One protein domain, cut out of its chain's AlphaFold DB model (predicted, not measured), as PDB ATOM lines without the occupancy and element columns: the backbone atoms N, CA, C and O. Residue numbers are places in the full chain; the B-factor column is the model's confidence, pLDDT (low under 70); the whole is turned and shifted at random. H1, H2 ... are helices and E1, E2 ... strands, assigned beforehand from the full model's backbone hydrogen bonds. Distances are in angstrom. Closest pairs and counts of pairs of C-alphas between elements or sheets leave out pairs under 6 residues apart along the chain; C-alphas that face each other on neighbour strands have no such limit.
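Overview. This is residues 67 to 231 of the 805 residues of an uncharacterized protein of Capsicum annuum (UniProt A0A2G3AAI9). A small three-stranded sheet, E3 E5 E4, with H4 over one face makes one end; beside it H1 and H5 pack together as the core, and the two-stranded ribbon E1 E2 packs on H1. The turn between E4 and E5 and the loop before H2 lie at opposite ends of the long axis, and residues 80 to 86 stick out. The 165 printed residues include five named helices and six named strands, in the order H1 E1 H2 E2 H3 E3 H4 E4 E5 H5 E6; both sheets are antiparallel and the class is mixed. The whole is only just compact, close to loose, with a radius of gyration of the C-alphas of 18.3 A and spans of 64 by 45 by 25 A.

Along the chain. Look first at the sheet: E3 is residues 151 to 153, E5 184 to 189, 14.5 A long, and E4 174 to 178, 13.2 A long. H4, residues 160 to 173, is 17.9 A long. Find C-alpha 87 at (144.908, 182.334, 173.703); from there H1 runs 28.4 A to residue 106, with a kink of 46 degrees near residue 100. E1, residues 107 to 114, is 19.9 A long, and E2, 135 to 141, 19.5 A. H2 is residues 126 to 129 and H3 144 to 147. H5, residues 197 to 213, runs 25.1 A, and E6, 220 to 222, ends with C-alpha 222 at (124.491, 169.668, 171.687).

Arrangement. In the sheet, N 152 and O 188 of E3 and E5 are 2.8 A apart, as are N 175 and O 187 of E4 and E5, which form a hairpin. H4 is on this sheet at a height of 8.4 A, two layers; E3, H4 and E4 form a split strand-helix-strand unit, two strands running the same way with E5 between them, its crossover right-handed. H4 and H5 are close but not clearly touching, C-alphas 170 and 208 being closest at 7.4 A. H5 touches H1 at a steep tilt of 40 degrees, opposite ways, closest at C-alphas 208 and 102, 6.6 A. The closest C-alphas of H1 and E1 are 92 and 112, 5.7 A; across the antiparallel neighbours E1 and E2, N 111 and O 138 are within hydrogen-bond range at 2.8 A. H3 only just touches H1, with 3 pairs of C-alphas within 8 A, closest at 147 and 106, 4.7 A. H2 and H5 are apart; E6 pairs with no named strand. O i to N i+4 pairs are within hydrogen-bond range in 14 of 16 for H1, 8 of 10 for H4 and 11 of 13 for H5; H2 and H3 are too short for one.

Size, cuts and confidence. The two C-alphas farthest apart, those of Glu 124 and Ser 182, are 64.3 A apart. The printed part has no cut, and the link from E1 to H2, 11 residues, is long. Mean pLDDT of the printed part is 79.9; look for values under 70 at residues 72 to 85, 115 to 123, 125 to 132, 143 to 145 and 194 to 195.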
ATOM      1  N   ARG A  67     127.638 172.935 173.822       88.56
ATOM      2  CA  ARG A  67     128.620 173.037 174.889       88.56
ATOM      3  C   ARG A  67     129.840 172.218 174.497       88.56
ATOM      4  O   ARG A  67     129.720 171.037 174.186       88.56
ATOM      5  N   LEU A  68     131.004 172.855 174.471       89.06
ATOM      6  CA  LEU A  68     132.266 172.234 174.099       89.06
ATOM      7  C   LEU A  68     133.160 172.135 175.332       89.06
ATOM      8  O   LEU A  68     133.616 173.144 175.870       89.06
ATOM      9  N   ASN A  69     133.411 170.910 175.776       85.88
ATOM     10  CA  ASN A  69     134.265 170.654 176.919       85.88
ATOM     11  C   ASN A  69     135.727 170.560 176.469       85.88
ATOM     12  O   ASN A  69     136.122 169.616 175.784       85.88
ATOM     13  N   LEU A  70     136.530 171.557 176.832       78.75
ATOM     14  CA  LEU A  70     137.939 171.634 176.440       78.75
ATOM     15  C   LEU A  70     138.893 171.112 177.516       78.75
ATOM     16  O   LEU A  70     140.106 171.142 177.306       78.75
ATOM     17  N   ARG A  71     138.367 170.559 178.618       74.75
ATOM     18  CA  ARG A  71     139.177 170.054 179.728       74.75
ATOM     19  C   ARG A  71     140.232 169.049 179.259       74.75
ATOM     20  O   ARG A  71     139.923 168.062 178.570       74.75
ATOM     21  N   GLY A  72     141.486 169.308 179.625       66.38
ATOM     22  CA  GLY A  72     142.656 168.504 179.278       66.38
ATOM     23  C   GLY A  72     143.142 168.642 177.830       66.38
ATOM     24  O   GLY A  72     143.985 167.848 177.409       66.38
ATOM     25  N   ASN A  73     142.628 169.599 177.044       67.44
ATOM     26  CA  ASN A  73     143.093 169.817 175.674       67.44
ATOM     27  C   ASN A  73     144.393 170.647 175.651       67.44
ATOM     28  O   ASN A  73     144.383 171.873 175.765       67.44
ATOM     29  N   ARG A  74     145.528 169.954 175.492       58.50
ATOM     30  CA  ARG A  74     146.877 170.551 175.504       58.50
ATOM     31  C   ARG A  74     147.166 171.470 174.313       58.50
ATOM     32  O   ARG A  74     148.077 172.284 174.405       58.50
ATOM     33  N   GLU A  75     146.406 171.380 173.219       60.41
ATOM     34  CA  GLU A  75     146.599 172.276 172.069       60.41
ATOM     35  C   GLU A  75     146.276 173.732 172.427       60.41
ATOM     36  O   GLU A  75     146.967 174.646 171.980       60.41
ATOM     37  N   VAL A  76     145.286 173.963 173.293       55.97
ATOM     38  CA  VAL A  76     144.857 175.326 173.647       55.97
ATOM     39  C   VAL A  76     145.848 176.019 174.587       55.97
ATOM     40  O   VAL A  76     146.040 177.227 174.503       55.97
ATOM     41  N   SER A  77     146.539 175.246 175.428       53.41
ATOM     42  CA  SER A  77     147.616 175.725 176.308       53.41
ATOM     43  C   SER A  77     148.984 175.809 175.618       53.41
ATOM     44  O   SER A  77     149.941 176.285 176.225       53.41
ATOM     45  N   SER A  78     149.092 175.364 174.359       53.81
ATOM     46  CA  SER A  78     150.346 175.373 173.588       53.81
ATOM     47  C   SER A  78     150.592 176.660 172.789       53.81
ATOM     48  O   SER A  78     151.702 176.874 172.304       53.81
ATOM     49  N   LEU A  79     149.582 177.533 172.671       55.75
ATOM     50  CA  LEU A  79     149.737 178.884 172.129       55.75
ATOM     51  C   LEU A  79     150.577 179.690 173.125       55.75
ATOM     52  O   LEU A  79     150.141 179.934 174.246       55.75
ATOM     53  N   GLY A  80     151.814 180.003 172.737       52.62
ATOM     54  CA  GLY A  80     152.848 180.533 173.625       52.62
ATOM     55  C   GLY A  80     152.451 181.770 174.441       52.62
ATOM     56  O   GLY A  80     151.507 182.495 174.135       52.62
ATOM     57  N   TYR A  81     153.218 182.017 175.499       49.53
ATOM     58  CA  TYR A  81     153.085 183.198 176.348       49.53
ATOM     59  C   TYR A  81     153.475 184.475 175.578       49.53
ATOM     60  O   TYR A  81     154.364 184.433 174.731       49.53
ATOM     61  N   CYS A  82     152.846 185.611 175.906       52.50
ATOM     62  CA  CYS A  82     153.149 186.935 175.333       52.50
ATOM     63  C   CYS A  82     152.839 187.094 173.830       52.50
ATOM     64  O   CYS A  82     153.575 187.772 173.116       52.50
ATOM     65  N   LEU A  83     151.756 186.480 173.347       61.78
ATOM     66  CA  LEU A  83     151.192 186.787 172.030       61.78
ATOM     67  C   LEU A  83     150.283 188.022 172.116       61.78
ATOM     68  O   LEU A  83     149.623 188.230 173.133       61.78
ATOM     69  N   ASP A  84     150.232 188.809 171.036       63.06
ATOM     70  CA  ASP A  84     149.327 189.966 170.916       63.06
ATOM     71  C   ASP A  84     147.846 189.552 171.032       63.06
ATOM     72  O   ASP A  84     147.011 190.330 171.493       63.06
ATOM     73  N   ASP A  85     147.533 188.303 170.666       64.88
ATOM     74  CA  ASP A  85     146.208 187.705 170.801       64.88
ATOM     75  C   ASP A  85     146.114 186.802 172.040       64.88
ATOM     76  O   ASP A  85     146.881 185.854 172.225       64.88
ATOM     77  N   GLU A  86     145.096 187.047 172.865       71.75
ATOM     78  CA  GLU A  86     144.747 186.196 174.004       71.75
ATOM     79  C   GLU A  86     144.431 184.755 173.533       71.75
ATOM     80  O   GLU A  86     143.578 184.544 172.664       71.75
ATOM     81  N   CYS A  87     145.060 183.734 174.133       70.81
ATOM     82  CA  CYS A  87     144.908 182.334 173.703       70.81
ATOM     83  C   CYS A  87     143.440 181.857 173.663       70.81
ATOM     84  O   CYS A  87     143.025 181.216 172.695       70.81
ATOM     85  N   TRP A  88     142.605 182.243 174.633       73.38
ATOM     86  CA  TRP A  88     141.174 181.917 174.624       73.38
ATOM     87  C   TRP A  88     140.417 182.615 173.487       73.38
ATOM     88  O   TRP A  88     139.544 181.997 172.881       73.38
ATOM     89  N   ARG A  89     140.772 183.859 173.127       77.56
ATOM     90  CA  ARG A  89     140.169 184.580 171.991       77.56
ATOM     91  C   ARG A  89     140.501 183.918 170.669       77.56
ATOM     92  O   ARG A  89     139.622 183.781 169.822       77.56
ATOM     93  N   SER A  90     141.746 183.478 170.503       80.06
ATOM     94  CA  SER A  90     142.158 182.747 169.303       80.06
ATOM     95  C   SER A  90     141.346 181.455 169.134       80.06
ATOM     96  O   SER A  90     140.884 181.148 168.035       80.06
ATOM     97  N   GLN A  91     141.058 180.756 170.240       81.88
ATOM     98  CA  GLN A  91     140.230 179.556 170.237       81.88
ATOM     99  C   GLN A  91     138.753 179.874 169.958       81.88
ATOM    100  O   GLN A  91     138.133 179.187 169.145       81.88
ATOM    101  N   GLU A  92     138.192 180.934 170.557       85.94
ATOM    102  CA  GLU A  92     136.844 181.428 170.231       85.94
ATOM    103  C   GLU A  92     136.710 181.726 168.729       85.94
ATOM    104  O   GLU A  92     135.745 181.289 168.102       85.94
ATOM    105  N   GLN A  93     137.692 182.418 168.135       86.12
ATOM    106  CA  GLN A  93     137.714 182.748 166.706       86.12
ATOM    107  C   GLN A  93     137.886 181.511 165.820       86.12
ATOM    108  O   GLN A  93     137.227 181.393 164.785       86.12
ATOM    109  N   LYS A  94     138.725 180.552 166.230       88.56
ATOM    110  CA  LYS A  94     138.895 179.283 165.515       88.56
ATOM    111  C   LYS A  94     137.578 178.510 165.469       88.56
ATOM    112  O   LYS A  94     137.132 178.149 164.386       88.56
ATOM    113  N   VAL A  95     136.919 178.322 166.615       91.50
ATOM    114  CA  VAL A  95     135.609 177.652 166.686       91.50
ATOM    115  C   VAL A  95     134.574 178.413 165.862       91.50
ATOM    116  O   VAL A  95     133.837 177.806 165.088       91.50
ATOM    117  N   LEU A  96     134.544 179.739 165.981       91.88
ATOM    118  CA  LEU A  96     133.606 180.571 165.244       91.88
ATOM    119  C   LEU A  96     133.767 180.424 163.725       91.88
ATOM    120  O   LEU A  96     132.778 180.188 163.036       91.88
ATOM    121  N   SER A  97     134.998 180.500 163.211       91.56
ATOM    122  CA  SER A  97     135.266 180.384 161.772       91.56
ATOM    123  C   SER A  97     134.865 179.017 161.208       91.56
ATOM    124  O   SER A  97     134.275 178.946 160.130       91.56
ATOM    125  N   LEU A  98     135.095 177.940 161.967       94.00
ATOM    126  CA  LEU A  98     134.658 176.589 161.609       94.00
ATOM    127  C   LEU A  98     133.132 176.485 161.546       94.00
ATOM    128  O   LEU A  98     132.586 175.927 160.593       94.00
ATOM    129  N   MET A  99     132.441 177.037 162.545       94.00
ATOM    130  CA  MET A  99     130.980 177.011 162.604       94.00
ATOM    131  C   MET A  99     130.350 177.856 161.493       94.00
ATOM    132  O   MET A  99     129.422 177.380 160.839       94.00
ATOM    133  N   ASP A 100     130.881 179.047 161.211       91.31
ATOM    134  CA  ASP A 100     130.421 179.891 160.102       91.31
ATOM    135  C   ASP A 100     130.670 179.207 158.739       91.31
ATOM    136  O   ASP A 100     129.789 179.200 157.871       91.31
ATOM    137  N   GLN A 101     131.821 178.544 158.556       91.19
ATOM    138  CA  GLN A 101     132.136 177.792 157.332       91.19
ATOM    139  C   GLN A 101     131.253 176.546 157.146       91.19
ATOM    140  O   GLN A 101     130.904 176.207 156.007       91.19
ATOM    141  N   GLY A 102     130.905 175.860 158.239       90.94
ATOM    142  CA  GLY A 102     130.075 174.655 158.234       90.94
ATOM    143  C   GLY A 102     128.584 174.944 158.061       90.94
ATOM    144  O   GLY A 102     127.912 174.283 157.267       90.94
ATOM    145  N   LEU A 103     128.061 175.947 158.770       88.44
ATOM    146  CA  LEU A 103     126.639 176.293 158.745       88.44
ATOM    147  C   LEU A 103     126.262 177.169 157.546       88.44
ATOM    148  O   LEU A 103     125.143 177.038 157.054       88.44
ATOM    149  N   ARG A 104     127.173 178.002 157.021       85.38
ATOM    150  CA  ARG A 104     126.958 178.844 155.828       85.38
ATOM    151  C   ARG A 104     125.630 179.617 155.873       85.38
ATOM    152  O   ARG A 104     125.430 180.472 156.726       85.38
ATOM    153  N   ASP A 105     124.711 179.317 154.955       83.00
ATOM    154  CA  ASP A 105     123.401 179.951 154.805       83.00
ATOM    155  C   ASP A 105     122.387 179.533 155.884       83.00
ATOM    156  O   ASP A 105     121.344 180.175 156.033       83.00
ATOM    157  N   ARG A 106     122.692 178.491 156.668       83.06
ATOM    158  CA  ARG A 106     121.827 177.976 157.741       83.06
ATOM    159  C   ARG A 106     121.820 178.878 158.965       83.06
ATOM    160  O   ARG A 106     120.777 179.000 159.607       83.06
ATOM    161  N   SER A 107     122.946 179.515 159.281       83.19
ATOM    162  CA  SER A 107     123.084 180.408 160.433       83.19
ATOM    163  C   SER A 107     122.995 181.879 160.033       83.19
ATOM    164  O   SER A 107     123.608 182.312 159.063       83.19
ATOM    165  N   LYS A 108     122.248 182.660 160.817       78.88
ATOM    166  CA  LYS A 108     122.200 184.131 160.759       78.88
ATOM    167  C   LYS A 108     123.400 184.732 161.482       78.88
ATOM    168  O   LYS A 108     123.970 185.717 161.029       78.88
ATOM    169  N   SER A 109     123.725 184.161 162.636       82.81
ATOM    170  CA  SER A 109     124.819 184.599 163.496       82.81
ATOM    171  C   SER A 109     125.259 183.441 164.376       82.81
ATOM    172  O   SER A 109     124.412 182.712 164.894       82.81
ATOM    173  N   VAL A 110     126.564 183.311 164.590       88.25
ATOM    174  CA  VAL A 110     127.137 182.391 165.572       88.25
ATOM    175  C   VAL A 110     127.888 183.213 166.614       88.25
ATOM    176  O   VAL A 110     128.686 184.097 166.287       88.25
ATOM    177  N   ARG A 111     127.615 182.933 167.885       87.06
ATOM    178  CA  ARG A 111     128.347 183.471 169.022       87.06
ATOM    179  C   ARG A 111     129.097 182.344 169.703       87.06
ATOM    180  O   ARG A 111     128.507 181.340 170.077       87.06
ATOM    181  N   VAL A 112     130.383 182.561 169.924       90.19
ATOM    182  CA  VAL A 112     131.209 181.696 170.759       90.19
ATOM    183  C   VAL A 112     131.629 182.499 171.982       90.19
ATOM    184  O   VAL A 112     132.029 183.658 171.845       90.19
ATOM    185  N   ILE A 113     131.451 181.928 173.174       85.88
ATOM    186  CA  ILE A 113     131.872 182.538 174.437       85.88
ATOM    187  C   ILE A 113     132.545 181.482 175.296       85.88
ATOM    188  O   ILE A 113     131.947 180.453 175.610       85.88
ATOM    189  N   TRP A 114     133.746 181.793 175.754       81.50
ATOM    190  CA  TRP A 114     134.464 181.018 176.745       81.50
ATOM    191  C   TRP A 114     134.583 181.852 178.028       81.50
ATOM    192  O   TRP A 114     135.411 182.756 178.141       81.50
ATOM    193  N   ARG A 115     133.657 181.638 178.974       66.31
ATOM    194  CA  ARG A 115     133.528 182.431 180.215       66.31
ATOM    195  C   ARG A 115     134.537 181.975 181.271       66.31
ATOM    196  O   ARG A 115     134.164 181.450 182.309       66.31
ATOM    197  N   ASN A 116     135.811 182.178 180.980       59.44
ATOM    198  CA  ASN A 116     136.905 181.541 181.708       59.44
ATOM    199  C   ASN A 116     137.444 182.273 182.932       59.44
ATOM    200  O   ASN A 116     138.377 181.798 183.572       59.44
ATOM    201  N   THR A 117     136.897 183.433 183.261       54.25
ATOM    202  CA  THR A 117     137.305 184.179 184.446       54.25
ATOM    203  C   THR A 117     136.261 183.997 185.536       54.25
ATOM    204  O   THR A 117     135.231 184.672 185.551       54.25
ATOM    205  N   SER A 118     136.531 183.076 186.465       56.03
ATOM    206  CA  SER A 118     135.865 183.105 187.765       56.03
ATOM    207  C   SER A 118     136.218 184.426 188.462       56.03
ATOM    208  O   SER A 118     137.326 184.953 188.326       56.03
ATOM    209  N   SER A 119     135.280 184.986 189.227       55.03
ATOM    210  CA  SER A 119     135.578 186.100 190.141       55.03
ATOM    211  C   SER A 119     136.555 185.687 191.252       55.03
ATOM    212  O   SER A 119     137.177 186.536 191.881       55.03
ATOM    213  N   GLU A 120     136.701 184.379 191.466       58.53
ATOM    214  CA  GLU A 120     137.581 183.728 192.433       58.53
ATOM    215  C   GLU A 120     138.833 183.201 191.714       58.53
ATOM    216  O   GLU A 120     139.036 181.996 191.584       58.53
ATOM    217  N   CYS A 121     139.647 184.098 191.155       56.62
ATOM    218  CA  CYS A 121     140.885 183.701 190.484       56.62
ATOM    219  C   CYS A 121     141.893 183.171 191.515       56.62
ATOM    220  O   CYS A 121     142.332 183.914 192.400       56.62
ATOM    221  N   ASN A 122     142.289 181.902 191.399       65.38
ATOM    222  CA  ASN A 122     143.408 181.370 192.165       65.38
ATOM    223  C   ASN A 122     144.727 181.743 191.471       65.38
ATOM    224  O   ASN A 122     145.151 181.097 190.510       65.38
ATOM    225  N   PHE A 123     145.395 182.776 191.986       66.38
ATOM    226  CA  PHE A 123     146.667 183.262 191.447       66.38
ATOM    227  C   PHE A 123     147.768 182.191 191.389       66.38
ATOM    228  O   PHE A 123     148.613 182.267 190.500       66.38
ATOM    229  N   GLU A 124     147.753 181.179 192.270       70.69
ATOM    230  CA  GLU A 124     148.749 180.095 192.242       70.69
ATOM    231  C   GLU A 124     148.561 179.154 191.052       70.69
ATOM    232  O   GLU A 124     149.526 178.596 190.533       70.69
ATOM    233  N   LYS A 125     147.316 178.984 190.600       63.81
ATOM    234  CA  LYS A 125     146.985 178.121 189.463       63.81
ATOM    235  C   LYS A 125     146.916 178.886 188.142       63.81
ATOM    236  O   LYS A 125     147.019 178.268 187.078       63.81
ATOM    237  N   GLY A 126     146.799 180.212 188.180       65.69
ATOM    238  CA  GLY A 126     146.872 181.075 187.002       65.69
ATOM    239  C   GLY A 126     145.943 180.617 185.870       65.69
ATOM    240  O   GLY A 126     144.777 180.308 186.088       65.69
ATOM    241  N   LEU A 127     146.473 180.531 184.646       62.84
ATOM    242  CA  LEU A 127     145.709 180.152 183.448       62.84
ATOM    243  C   LEU A 127     145.454 178.635 183.311       62.84
ATOM    244  O   LEU A 127     144.845 178.204 182.335       62.84
ATOM    245  N   SER A 128     145.905 177.810 184.264       63.09
ATOM    246  CA  SER A 128     145.646 176.361 184.229       63.09
ATOM    247  C   SER A 128     144.205 175.990 184.594       63.09
ATOM    248  O   SER A 128     143.788 174.878 184.303       63.09
ATOM    249  N   GLU A 129     143.433 176.918 185.174       64.88
ATOM    250  CA  GLU A 129     141.997 176.743 185.453       64.88
ATOM    251  C   GLU A 129     141.089 177.206 184.295       64.88
ATOM    252  O   GLU A 129     139.869 177.085 184.389       64.88
ATOM    253  N   LEU A 130     141.661 177.693 183.183       63.09
ATOM    254  CA  LEU A 130     140.908 178.141 182.001       63.09
ATOM    255  C   LEU A 130     140.151 177.004 181.289       63.09
ATOM    256  O   LEU A 130     139.326 177.259 180.428       63.09
ATOM    257  N   ASP A 131     140.428 175.734 181.541       65.69
ATOM    258  CA  ASP A 131     139.707 174.638 180.881       65.69
ATOM    259  C   ASP A 131     138.609 174.020 181.762       65.69
ATOM    260  O   ASP A 131     137.988 173.031 181.361       65.69
ATOM    261  N   ASN A 132     138.348 174.609 182.937       69.88
ATOM    262  CA  ASN A 132     137.323 174.143 183.871       69.88
ATOM    263  C   ASN A 132     135.902 174.474 183.402       69.88
ATOM    264  O   ASN A 132     134.993 173.670 183.602       69.88
ATOM    265  N   GLU A 133     135.708 175.637 182.776       77.31
ATOM    266  CA  GLU A 133     134.414 176.039 182.233       77.31
ATOM    267  C   GLU A 133     134.312 175.661 180.747       77.31
ATOM    268  O   GLU A 133     135.266 175.837 179.975       77.31
ATOM    269  N   PRO A 134     133.155 175.145 180.305       84.06
ATOM    270  CA  PRO A 134     132.976 174.767 178.919       84.06
ATOM    271  C   PRO A 134     132.852 176.004 178.022       84.06
ATOM    272  O   PRO A 134     132.282 177.036 178.384       84.06
ATOM    273  N   LEU A 135     133.331 175.869 176.789       87.94
ATOM    274  CA  LEU A 135     133.119 176.861 175.746       87.94
ATOM    275  C   LEU A 135     131.689 176.719 175.207       87.94
ATOM    276  O   LEU A 135     131.243 175.629 174.850       87.94
ATOM    277  N   LEU A 136     130.956 177.828 175.159       88.38
ATOM    278  CA  LEU A 136     129.556 177.868 174.749       88.38
ATOM    279  C   LEU A 136     129.434 178.409 173.327       88.38
ATOM    280  O   LEU A 136     129.960 179.477 173.007       88.38
ATOM    281  N   ILE A 137     128.689 177.695 172.491       90.25
ATOM    282  CA  ILE A 137     128.382 178.083 171.116       90.25
ATOM    283  C   ILE A 137     126.877 178.323 171.025       90.25
ATOM    284  O   ILE A 137     126.079 177.397 171.163       90.25
ATOM    285  N   GLY A 138     126.497 179.574 170.795       86.62
ATOM    286  CA  GLY A 138     125.141 180.000 170.494       86.62
ATOM    287  C   GLY A 138     124.977 180.212 168.994       86.62
ATOM    288  O   GLY A 138     125.617 181.079 168.407       86.62
ATOM    289  N   ILE A 139     124.120 179.432 168.351       84.06
ATOM    290  CA  ILE A 139     123.831 179.541 166.920       84.06
ATOM    291  C   ILE A 139     122.446 180.146 166.782       84.06
ATOM    292  O   ILE A 139     121.499 179.671 167.395       84.06
ATOM    293  N   SER A 140     122.313 181.166 165.951       80.56
ATOM    294  CA  SER A 140     121.029 181.654 165.465       80.56
ATOM    295  C   SER A 140     120.818 181.209 164.029       80.56
ATOM    296  O   SER A 140     121.702 181.387 163.193       80.56
ATOM    297  N   VAL A 141     119.633 180.711 163.716       76.19
ATOM    298  CA  VAL A 141     119.258 180.229 162.390       76.19
ATOM    299  C   VAL A 141     118.793 181.382 161.492       76.19
ATOM    300  O   VAL A 141     118.242 182.378 161.957       76.19
ATOM    301  N   SER A 142     119.048 181.257 160.188       71.19
ATOM    302  CA  SER A 142     118.585 182.197 159.155       71.19
ATOM    303  C   SER A 142     117.135 181.957 158.740       71.19
ATOM    304  O   SER A 142     116.346 182.897 158.629       71.19
ATOM    305  N   SER A 143     116.804 180.699 158.444       68.56
ATOM    306  CA  SER A 143     115.462 180.233 158.099       68.56
ATOM    307  C   SER A 143     115.355 178.723 158.330       68.56
ATOM    308  O   SER A 143     116.353 178.008 158.293       68.56
ATOM    309  N   ALA A 144     114.137 178.221 158.529       62.84
ATOM    310  CA  ALA A 144     113.859 176.804 158.746       62.84
ATOM    311  C   ALA A 144     114.166 176.014 157.475       62.84
ATOM    312  O   ALA A 144     114.661 174.898 157.540       62.84
ATOM    313  N   GLU A 145     113.924 176.623 156.313       67.31
ATOM    314  CA  GLU A 145     114.212 176.025 155.012       67.31
ATOM    315  C   GLU A 145     115.712 175.781 154.838       67.31
ATOM    316  O   GLU A 145     116.108 174.705 154.398       67.31
ATOM    317  N   ALA A 146     116.548 176.747 155.233       72.81
ATOM    318  CA  ALA A 146     117.995 176.580 155.211       72.81
ATOM    319  C   ALA A 146     118.450 175.594 156.295       72.81
ATOM    320  O   ALA A 146     119.157 174.638 155.986       72.81
ATOM    321  N   ALA A 147     118.002 175.762 157.544       71.81
ATOM    322  CA  ALA A 147     118.400 174.916 158.670       71.81
ATOM    323  C   ALA A 147     118.095 173.429 158.464       71.81
ATOM    324  O   ALA A 147     118.957 172.599 158.743       71.81
ATOM    325  N   PHE A 148     116.916 173.096 157.935       72.12
ATOM    326  CA  PHE A 148     116.440 171.714 157.793       72.12
ATOM    327  C   PHE A 148     116.763 171.077 156.444       72.12
ATOM    328  O   PHE A 148     116.381 169.934 156.179       72.12
ATOM    329  N   LYS A 149     117.452 171.799 155.559       79.94
ATOM    330  CA  LYS A 149     117.877 171.248 154.276       79.94
ATOM    331  C   LYS A 149     118.792 170.050 154.525       79.94
ATOM    332  O   LYS A 149     119.809 170.182 155.193       79.94
ATOM    333  N   MET A 150     118.496 168.896 153.944       83.81
ATOM    334  CA  MET A 150     119.324 167.692 154.129       83.81
ATOM    335  C   MET A 150     120.694 167.787 153.446       83.81
ATOM    336  O   MET A 150     121.585 166.992 153.709       83.81
ATOM    337  N   THR A 151     120.886 168.750 152.544       87.88
ATOM    338  CA  THR A 151     122.085 168.847 151.708       87.88
ATOM    339  C   THR A 151     122.779 170.197 151.845       87.88
ATOM    340  O   THR A 151     122.141 171.252 151.843       87.88
ATOM    341  N   VAL A 152     124.107 170.178 151.935       87.06
ATOM    342  CA  VAL A 152     124.969 171.357 151.779       87.06
ATOM    343  C   VAL A 152     125.549 171.308 150.376       87.06
ATOM    344  O   VAL A 152     126.310 170.400 150.050       87.06
ATOM    345  N   ILE A 153     125.154 172.266 149.538       87.50
ATOM    346  CA  ILE A 153     125.601 172.339 148.145       87.50
ATOM    347  C   ILE A 153     126.951 173.060 148.112       87.50
ATOM    348  O   ILE A 153     127.090 174.177 148.618       87.50
ATOM    349  N   GLY A 154     127.943 172.385 147.552       87.81
ATOM    350  CA  GLY A 154     129.286 172.875 147.297       87.81
ATOM    351  C   GLY A 154     129.473 173.371 145.857       87.81
ATOM    352  O   GLY A 154     128.500 173.538 145.118       87.81
ATOM    353  N   PRO A 155     130.724 173.660 145.471       89.94
ATOM    354  CA  PRO A 155     131.067 174.137 144.132       89.94
ATOM    355  C   PRO A 155     130.960 173.032 143.066       89.94
ATOM    356  O   PRO A 155     130.855 171.839 143.381       89.94
ATOM    357  N   SER A 156     131.003 173.442 141.794       88.56
ATOM    358  CA  SER A 156     131.107 172.519 140.657       88.56
ATOM    359  C   SER A 156     132.434 171.742 140.715       88.56
ATOM    360  O   SER A 156     133.448 172.320 141.118       88.56
ATOM    361  N   PRO A 157     132.489 170.471 140.267       85.56
ATOM    362  CA  PRO A 157     133.738 169.710 140.168       85.56
ATOM    363  C   PRO A 157     134.785 170.361 139.251       85.56
ATOM    364  O   PRO A 157     135.972 170.056 139.350       85.56
ATOM    365  N   GLU A 158     134.344 171.246 138.353       86.81
ATOM    366  CA  GLU A 158     135.203 172.013 137.447       86.81
ATOM    367  C   GLU A 158     136.036 173.068 138.194       86.81
ATOM    368  O   GLU A 158     137.172 173.354 137.809       86.81
ATOM    369  N   GLU A 159     135.523 173.594 139.312       90.38
ATOM    370  CA  GLU A 159     136.234 174.517 140.202       90.38
ATOM    371  C   GLU A 159     137.188 173.735 141.121       90.38
ATOM    372  O   GLU A 159     136.967 173.625 142.329       90.38
ATOM    373  N   ARG A 160     138.250 173.167 140.529       87.00
ATOM    374  CA  ARG A 160     139.162 172.200 141.172       87.00
ATOM    375  C   ARG A 160     139.633 172.616 142.568       87.00
ATOM    376  O   ARG A 160     139.559 171.798 143.483       87.00
ATOM    377  N   ASP A 161     140.063 173.865 142.745       92.06
ATOM    378  CA  ASP A 161     140.606 174.347 144.022       92.06
ATOM    379  C   ASP A 161     139.527 174.418 145.110       92.06
ATOM    380  O   ASP A 161     139.684 173.849 146.191       92.06
ATOM    381  N   LYS A 162     138.370 175.016 144.799       89.69
ATOM    382  CA  LYS A 162     137.250 175.119 145.748       89.69
ATOM    383  C   LYS A 162     136.631 173.756 146.051       89.69
ATOM    384  O   LYS A 162     136.196 173.512 147.177       89.69
ATOM    385  N   ALA A 163     136.582 172.858 145.067       89.88
ATOM    386  CA  ALA A 163     136.123 171.486 145.258       89.88
ATOM    387  C   ALA A 163     137.085 170.699 146.164       89.88
ATOM    388  O   ALA A 163     136.636 169.972 147.050       89.88
ATOM    389  N   LEU A 164     138.401 170.885 146.007       91.31
ATOM    390  CA  LEU A 164     139.409 170.287 146.884       91.31
ATOM    391  C   LEU A 164     139.272 170.796 148.326       91.31
ATOM    392  O   LEU A 164     139.287 169.991 149.256       91.31
ATOM    393  N   GLU A 165     139.109 172.106 148.524       91.38
ATOM    394  CA  GLU A 165     138.862 172.699 149.845       91.38
ATOM    395  C   GLU A 165     137.580 172.151 150.481       91.38
ATOM    396  O   GLU A 165     137.580 171.775 151.654       91.38
ATOM    397  N   PHE A 166     136.506 172.028 149.697       92.19
ATOM    398  CA  PHE A 166     135.240 171.461 150.155       92.19
ATOM    399  C   PHE A 166     135.397 169.999 150.601       92.19
ATOM    400  O   PHE A 166     134.950 169.641 151.692       92.19
ATOM    401  N   ARG A 167     136.094 169.169 149.810       91.62
ATOM    402  CA  ARG A 167     136.405 167.771 150.160       91.62
ATOM    403  C   ARG A 167     137.299 167.664 151.390       91.62
ATOM    404  O   ARG A 167     137.049 166.831 152.252       91.62
ATOM    405  N   LYS A 168     138.314 168.525 151.523       92.44
ATOM    406  CA  LYS A 168     139.173 168.564 152.719       92.44
ATOM    407  C   LYS A 168     138.363 168.898 153.974       92.44
ATOM    408  O   LYS A 168     138.506 168.212 154.991       92.44
ATOM    409  N   PHE A 169     137.494 169.907 153.877       93.88
ATOM    410  CA  PHE A 169     136.684 170.391 154.990       93.88
ATOM    411  C   PHE A 169     135.658 169.360 155.471       93.88
ATOM    412  O   PHE A 169     135.601 169.085 156.667       93.88
ATOM    413  N   TRP A 170     134.881 168.769 154.561       93.06
ATOM    414  CA  TRP A 170     133.792 167.846 154.905       93.06
ATOM    415  C   TRP A 170     134.220 166.377 154.981       93.06
ATOM    416  O   TRP A 170     133.579 165.600 155.687       93.06
ATOM    417  N   GLY A 171     135.299 165.994 154.300       91.38
ATOM    418  CA  GLY A 171     135.860 164.648 154.342       91.38
ATOM    419  C   GLY A 171     134.945 163.578 153.759       91.38
ATOM    420  O   GLY A 171     134.458 163.685 152.640       91.38
ATOM    421  N   ASP A 172     134.708 162.544 154.554       89.56
ATOM    422  CA  ASP A 172     133.879 161.375 154.250       89.56
ATOM    423  C   ASP A 172     132.411 161.711 153.947       89.56
ATOM    424  O   ASP A 172     131.718 160.925 153.306       89.56
ATOM    425  N   LYS A 173     131.931 162.894 154.349       90.12
ATOM    426  CA  LYS A 173     130.560 163.342 154.065       90.12
ATOM    427  C   LYS A 173     130.353 163.896 152.655       90.12
ATOM    428  O   LYS A 173     129.203 164.136 152.291       90.12
ATOM    429  N   THR A 174     131.406 164.130 151.865       90.50
ATOM    430  CA  THR A 174     131.247 164.661 150.500       90.50
ATOM    431  C   THR A 174     130.869 163.587 149.496       90.50
ATOM    432  O   THR A 174     131.498 162.535 149.432       90.50
ATOM    433  N   SER A 175     129.888 163.895 148.656       88.19
ATOM    434  CA  SER A 175     129.460 163.066 147.533       88.19
ATOM    435  C   SER A 175     129.151 163.940 146.318       88.19
ATOM    436  O   SER A 175     128.654 165.055 146.463       88.19
ATOM    437  N   LEU A 176     129.393 163.427 145.114       89.69
ATOM    438  CA  LEU A 176     128.955 164.079 143.883       89.69
ATOM    439  C   LEU A 176     127.486 163.742 143.627       89.69
ATOM    440  O   LEU A 176     127.122 162.567 143.558       89.69
ATOM    441  N   ARG A 177     126.639 164.763 143.465       87.50
ATOM    442  CA  ARG A 177     125.229 164.573 143.089       87.50
ATOM    443  C   ARG A 177     124.879 165.397 141.859       87.50
ATOM    444  O   ARG A 177     125.256 166.563 141.746       87.50
ATOM    445  N   GLN A 178     124.121 164.772 140.963       86.31
ATOM    446  CA  GLN A 178     123.480 165.438 139.838       86.31
ATOM    447  C   GLN A 178     122.091 165.926 140.267       86.31
ATOM    448  O   GLN A 178     121.294 165.169 140.826       86.31
ATOM    449  N   PHE A 179     121.811 167.203 140.033       83.75
ATOM    450  CA  PHE A 179     120.536 167.836 140.352       83.75
ATOM    451  C   PHE A 179     119.564 167.757 139.165       83.75
ATOM    452  O   PHE A 179     119.946 167.439 138.040       83.75
ATOM    453  N   ARG A 180     118.277 168.050 139.408       79.44
ATOM    454  CA  ARG A 180     117.208 168.000 138.384       79.44
ATOM    455  C   ARG A 180     117.420 168.965 137.214       79.44
ATOM    456  O   ARG A 180     116.817 168.795 136.166       79.44
ATOM    457  N   ASP A 181     118.255 169.974 137.410       81.88
ATOM    458  CA  ASP A 181     118.690 170.943 136.404       81.88
ATOM    459  C   ASP A 181     119.962 170.491 135.658       81.88
ATOM    460  O   ASP A 181     120.630 171.306 135.026       81.88
ATOM    461  N   SER A 182     120.316 169.205 135.757       82.44
ATOM    462  CA  SER A 182     121.519 168.582 135.195       82.44
ATOM    463  C   SER A 182     122.849 169.116 135.738       82.44
ATOM    464  O   SER A 182     123.901 168.671 135.277       82.44
ATOM    465  N   ARG A 183     122.846 170.012 136.737       86.56
ATOM    466  CA  ARG A 183     124.081 170.497 137.368       86.56
ATOM    467  C   ARG A 183     124.686 169.409 138.249       86.56
ATOM    468  O   ARG A 183     123.975 168.750 139.004       86.56
ATOM    469  N   ILE A 184     126.003 169.251 138.175       88.38
ATOM    470  CA  ILE A 184     126.775 168.376 139.061       88.38
ATOM    471  C   ILE A 184     127.501 169.272 140.059       88.38
ATOM    472  O   ILE A 184     128.165 170.227 139.661       88.38
ATOM    473  N   ALA A 185     127.376 168.978 141.349       89.38
ATOM    474  CA  ALA A 185     128.122 169.675 142.390       89.38
ATOM    475  C   ALA A 185     128.585 168.703 143.475       89.38
ATOM    476  O   ALA A 185     128.010 167.623 143.653       89.38
ATOM    477  N   GLU A 186     129.613 169.112 144.213       90.69
ATOM    478  CA  GLU A 186     129.978 168.473 145.475       90.69
ATOM    479  C   GLU A 186     128.886 168.734 146.516       90.69
ATOM    480  O   GLU A 186     128.420 169.862 146.664       90.69
ATOM    481  N   VAL A 187     128.450 167.707 147.239       90.81
ATOM    482  CA  VAL A 187     127.344 167.806 148.196       90.81
ATOM    483  C   VAL A 187     127.662 167.027 149.463       90.81
ATOM    484  O   VAL A 187     127.970 165.837 149.405       90.81
ATOM    485  N   ALA A 188     127.516 167.680 150.618       91.25
ATOM    486  CA  ALA A 188     127.471 166.993 151.908       91.25
ATOM    487  C   ALA A 188     126.018 166.694 152.297       91.25
ATOM    488  O   ALA A 188     125.152 167.566 152.167       91.25
ATOM    489  N   VAL A 189     125.738 165.465 152.733       89.12
ATOM    490  CA  VAL A 189     124.372 164.956 152.942       89.12
ATOM    491  C   VAL A 189     124.162 164.537 154.398       89.12
ATOM    492  O   VAL A 189     124.993 163.838 154.975       89.12
ATOM    493  N   TRP A 190     123.019 164.942 154.953       88.81
ATOM    494  CA  TRP A 190     122.528 164.627 156.293       88.81
ATOM    495  C   TRP A 190     121.150 163.980 156.165       88.81
ATOM    496  O   TRP A 190     120.176 164.646 155.800       88.81
ATOM    497  N   GLU A 191     121.083 162.671 156.390       85.06
ATOM    498  CA  GLU A 191     119.865 161.883 156.207       85.06
ATOM    499  C   GLU A 191     119.080 161.801 157.515       85.06
ATOM    500  O   GLU A 191     119.580 161.275 158.500       85.06
ATOM    501  N   HIS A 192     117.865 162.355 157.511       79.12
ATOM    502  CA  HIS A 192     116.940 162.356 158.644       79.12
ATOM    503  C   HIS A 192     115.503 162.236 158.153       79.12
ATOM    504  O   HIS A 192     115.133 162.843 157.137       79.12
ATOM    505  N   GLU A 193     114.686 161.521 158.924       72.75
ATOM    506  CA  GLU A 193     113.233 161.540 158.778       72.75
ATOM    507  C   GLU A 193     112.679 162.950 159.018       72.75
ATOM    508  O   GLU A 193     113.308 163.791 159.665       72.75
ATOM    509  N   GLU A 194     111.477 163.243 158.513       68.12
ATOM    510  CA  GLU A 194     110.938 164.612 158.554       68.12
ATOM    511  C   GLU A 194     110.828 165.191 159.972       68.12
ATOM    512  O   GLU A 194     111.018 166.395 160.154       68.12
ATOM    513  N   TRP A 195     110.557 164.337 160.960       69.38
ATOM    514  CA  TRP A 195     110.432 164.699 162.372       69.38
ATOM    515  C   TRP A 195     111.782 164.795 163.110       69.38
ATOM    516  O   TRP A 195     111.810 165.322 164.214       69.38
ATOM    517  N   GLN A 196     112.891 164.360 162.496       71.88
ATOM    518  CA  GLN A 196     114.256 164.428 163.052       71.88
ATOM    519  C   GLN A 196     115.126 165.515 162.400       71.88
ATOM    520  O   GLN A 196     116.287 165.699 162.757       71.88
ATOM    521  N   ARG A 197     114.591 166.281 161.437       75.25
ATOM    522  CA  ARG A 197     115.373 167.287 160.690       75.25
ATOM    523  C   ARG A 197     115.942 168.419 161.554       75.25
ATOM    524  O   ARG A 197     116.858 169.106 161.104       75.25
ATOM    525  N   HIS A 198     115.446 168.629 162.773       74.25
ATOM    526  CA  HIS A 198     116.050 169.565 163.732       74.25
ATOM    527  C   HIS A 198     117.435 169.130 164.211       74.25
ATOM    528  O   HIS A 198     118.221 169.976 164.627       74.25
ATOM    529  N   LEU A 199     117.782 167.849 164.085       77.94
ATOM    530  CA  LEU A 199     119.093 167.325 164.464       77.94
ATOM    531  C   LEU A 199     120.194 167.659 163.447       77.94
ATOM    532  O   LEU A 199     121.372 167.555 163.765       77.94
ATOM    533  N   ILE A 200     119.852 168.151 162.249       84.19
ATOM    534  CA  ILE A 200     120.836 168.434 161.188       84.19
ATOM    535  C   ILE A 200     121.905 169.442 161.641       84.19
ATOM    536  O   ILE A 200     123.085 169.263 161.352       84.19
ATOM    537  N   ILE A 201     121.521 170.506 162.355       84.69
ATOM    538  CA  ILE A 201     122.491 171.498 162.857       84.69
ATOM    539  C   ILE A 201     123.391 170.880 163.930       84.69
ATOM    540  O   ILE A 201     124.584 171.184 163.961       84.69
ATOM    541  N   LYS A 202     122.835 169.995 164.767       85.62
ATOM    542  CA  LYS A 202     123.598 169.216 165.745       85.62
ATOM    543  C   LYS A 202     124.648 168.357 165.037       85.62
ATOM    544  O   LYS A 202     125.826 168.477 165.359       85.62
ATOM    545  N   ASP A 203     124.251 167.581 164.033       90.06
ATOM    546  CA  ASP A 203     125.159 166.671 163.335       90.06
ATOM    547  C   ASP A 203     126.267 167.418 162.581       90.06
ATOM    548  O   ASP A 203     127.427 166.996 162.587       90.06
ATOM    549  N   ILE A 204     125.932 168.562 161.966       91.88
ATOM    550  CA  ILE A 204     126.920 169.444 161.333       91.88
ATOM    551  C   ILE A 204     127.918 169.951 162.377       91.88
ATOM    552  O   ILE A 204     129.124 169.890 162.135       91.88
ATOM    553  N   ALA A 205     127.435 170.443 163.523       91.44
ATOM    554  CA  ALA A 205     128.292 170.954 164.587       91.44
ATOM    555  C   ALA A 205     129.230 169.864 165.124       91.44
ATOM    556  O   ALA A 205     130.438 170.081 165.194       91.44
ATOM    557  N   GLU A 206     128.705 168.677 165.435       92.69
ATOM    558  CA  GLU A 206     129.506 167.543 165.910       92.69
ATOM    559  C   GLU A 206     130.574 167.125 164.897       92.69
ATOM    560  O   GLU A 206     131.733 166.928 165.263       92.69
ATOM    561  N   HIS A 207     130.209 167.019 163.616       93.06
ATOM    562  CA  HIS A 207     131.137 166.612 162.561       93.06
ATOM    563  C   HIS A 207     132.248 167.633 162.338       93.06
ATOM    564  O   HIS A 207     133.423 167.269 162.301       93.06
ATOM    565  N   VAL A 208     131.888 168.913 162.211       93.69
ATOM    566  CA  VAL A 208     132.846 169.997 161.964       93.69
ATOM    567  C   VAL A 208     133.795 170.152 163.154       93.69
ATOM    568  O   VAL A 208     135.010 170.198 162.963       93.69
ATOM    569  N   LEU A 209     133.268 170.182 164.380       92.31
ATOM    570  CA  LEU A 209     134.087 170.361 165.578       92.31
ATOM    571  C   LEU A 209     134.982 169.145 165.841       92.31
ATOM    572  O   LEU A 209     136.168 169.319 166.109       92.31
ATOM    573  N   SER A 210     134.460 167.921 165.709       91.88
ATOM    574  CA  SER A 210     135.255 166.710 165.946       91.88
ATOM    575  C   SER A 210     136.392 166.566 164.930       91.88
ATOM    576  O   SER A 210     137.529 166.280 165.306       91.88
ATOM    577  N   ARG A 211     136.116 166.853 163.650       90.81
ATOM    578  CA  ARG A 211     137.096 166.732 162.564       90.81
ATOM    579  C   ARG A 211     138.217 167.770 162.637       90.81
ATOM    580  O   ARG A 211     139.364 167.425 162.374       90.81
ATOM    581  N   HIS A 212     137.893 169.027 162.942       90.31
ATOM    582  CA  HIS A 212     138.850 170.142 162.837       90.31
ATOM    583  C   HIS A 212     139.522 170.526 164.159       90.31
ATOM    584  O   HIS A 212     140.518 171.250 164.143       90.31
ATOM    585  N   LEU A 213     138.996 170.064 165.298       85.94
ATOM    586  CA  LEU A 213     139.585 170.312 166.620       85.94
ATOM    587  C   LEU A 213     140.180 169.052 167.263       85.94
ATOM    588  O   LEU A 213     140.690 169.142 168.375       85.94
ATOM    589  N   SER A 214     140.101 167.891 166.601       83.56
ATOM    590  CA  SER A 214     140.539 166.597 167.151       83.56
ATOM    591  C   SER A 214     139.888 166.273 168.505       83.56
ATOM    592  O   SER A 214     140.483 165.625 169.367       83.56
ATOM    593  N   ILE A 215     138.658 166.756 168.712       83.44
ATOM    594  CA  ILE A 215     137.906 166.577 169.955       83.44
ATOM    595  C   ILE A 215     136.999 165.345 169.810       83.44
ATOM    596  O   ILE A 215     136.285 165.222 168.806       83.44
ATOM    597  N   PRO A 216     137.001 164.427 170.795       86.12
ATOM    598  CA  PRO A 216     136.094 163.286 170.805       86.12
ATOM    599  C   PRO A 216     134.639 163.761 170.940       86.12
ATOM    600  O   PRO A 216     134.365 164.765 171.603       86.12
ATOM    601  N   LYS A 217     133.697 163.057 170.305       84.75
ATOM    602  CA  LYS A 217     132.288 163.485 170.238       84.75
ATOM    603  C   LYS A 217     131.651 163.647 171.616       84.75
ATOM    604  O   LYS A 217     130.830 164.530 171.796       84.75
ATOM    605  N   GLU A 218     132.092 162.875 172.603       84.75
ATOM    606  CA  GLU A 218     131.614 162.910 173.988       84.75
ATOM    607  C   GLU A 218     131.865 164.263 174.674       84.75
ATOM    608  O   GLU A 218     131.177 164.617 175.629       84.75
ATOM    609  N   LYS A 219     132.843 165.041 174.191       85.50
ATOM    610  CA  LYS A 219     133.135 166.394 174.688       85.50
ATOM    611  C   LYS A 219     132.312 167.482 173.991       85.50
ATOM    612  O   LYS A 219     132.378 168.641 174.400       85.50
ATOM    613  N   ILE A 220     131.562 167.135 172.947       89.00
ATOM    614  CA  ILE A 220     130.649 168.030 172.241       89.00
ATOM    615  C   ILE A 220     129.248 167.670 172.720       89.00
ATOM    616  O   ILE A 220     128.760 166.577 172.462       89.00
ATOM    617  N   VAL A 221     128.592 168.586 173.427       85.81
ATOM    618  CA  VAL A 221     127.258 168.365 173.995       85.81
ATOM    619  C   VAL A 221     126.270 169.343 173.358       85.81
ATOM    620  O   VAL A 221     126.096 170.471 173.836       85.81
ATOM    621  N   PRO A 222     125.632 168.958 172.241       82.44
ATOM    622  CA  PRO A 222     124.491 169.668 171.687       82.44
ATOM    623  C   PRO A 222     123.274 169.528 172.602       82.44
ATOM    624  O   PRO A 222     122.991 168.465 173.147       82.44
ATOM    625  N   ILE A 223     122.536 170.622 172.757       79.69
ATOM    626  CA  ILE A 223     121.409 170.702 173.697       79.69
ATOM    627  C   ILE A 223     120.063 170.357 173.037       79.69
ATOM    628  O   ILE A 223     119.071 170.117 173.721       79.69
ATOM    629  N   VAL A 224     120.008 170.346 171.704       75.38
ATOM    630  CA  VAL A 224     118.752 170.351 170.935       75.38
ATOM    631  C   VAL A 224     117.853 169.131 171.180       75.38
ATOM    632  O   VAL A 224     116.638 169.284 171.182       75.38
ATOM    633  N   ASP A 225     118.431 167.957 171.419       75.06
ATOM    634  CA  ASP A 225     117.739 166.665 171.499       75.06
ATOM    635  C   ASP A 225     117.530 166.159 172.933       75.06
ATOM    636  O   ASP A 225     116.913 165.118 173.155       75.06
ATOM    637  N   GLN A 226     118.002 166.910 173.933       78.19
ATOM    638  CA  GLN A 226     117.995 166.485 175.339       78.19
ATOM    639  C   GLN A 226     116.583 166.287 175.916       78.19
ATOM    640  O   GLN A 226     116.427 165.644 176.952       78.19
ATOM    641  N   LEU A 227     115.553 166.833 175.260       77.81
ATOM    642  CA  LEU A 227     114.147 166.701 175.651       77.81
ATOM    643  C   LEU A 227     113.323 165.833 174.692       77.81
ATOM    644  O   LEU A 227     112.157 165.576 174.983       77.81
ATOM    645  N   ASP A 228     113.896 165.335 173.592       76.75
ATOM    646  CA  ASP A 228     113.136 164.587 172.579       76.75
ATOM    647  C   ASP A 228     112.522 163.306 173.164       76.75
ATOM    648  O   ASP A 228     111.399 162.936 172.822       76.75
ATOM    649  N   PHE A 229     113.199 162.690 174.144       79.50
ATOM    650  CA  PHE A 229     112.751 161.469 174.823       79.50
ATOM    651  C   PHE A 229     111.328 161.560 175.396       79.50
ATOM    652  O   PHE A 229     110.665 160.536 175.543       79.50
ATOM    653  N   CYS A 230     110.843 162.758 175.743       80.25
ATOM    654  CA  CYS A 230     109.545 162.908 176.400       80.25
ATOM    655  C   CYS A 230     108.340 162.817 175.448       80.25
ATOM    656  O   CYS A 230     107.203 162.705 175.926       80.25
ATOM    657  N   LEU A 231     108.602 162.848 174.134       79.75
ATOM    658  CA  LEU A 231     107.616 162.810 173.050       79.75
ATOM    659  C   LEU A 231     107.714 161.539 172.187       79.75
ATOM    660  O   LEU A 231     106.879 161.336 171.305       79.75
TER     661      LEU A 231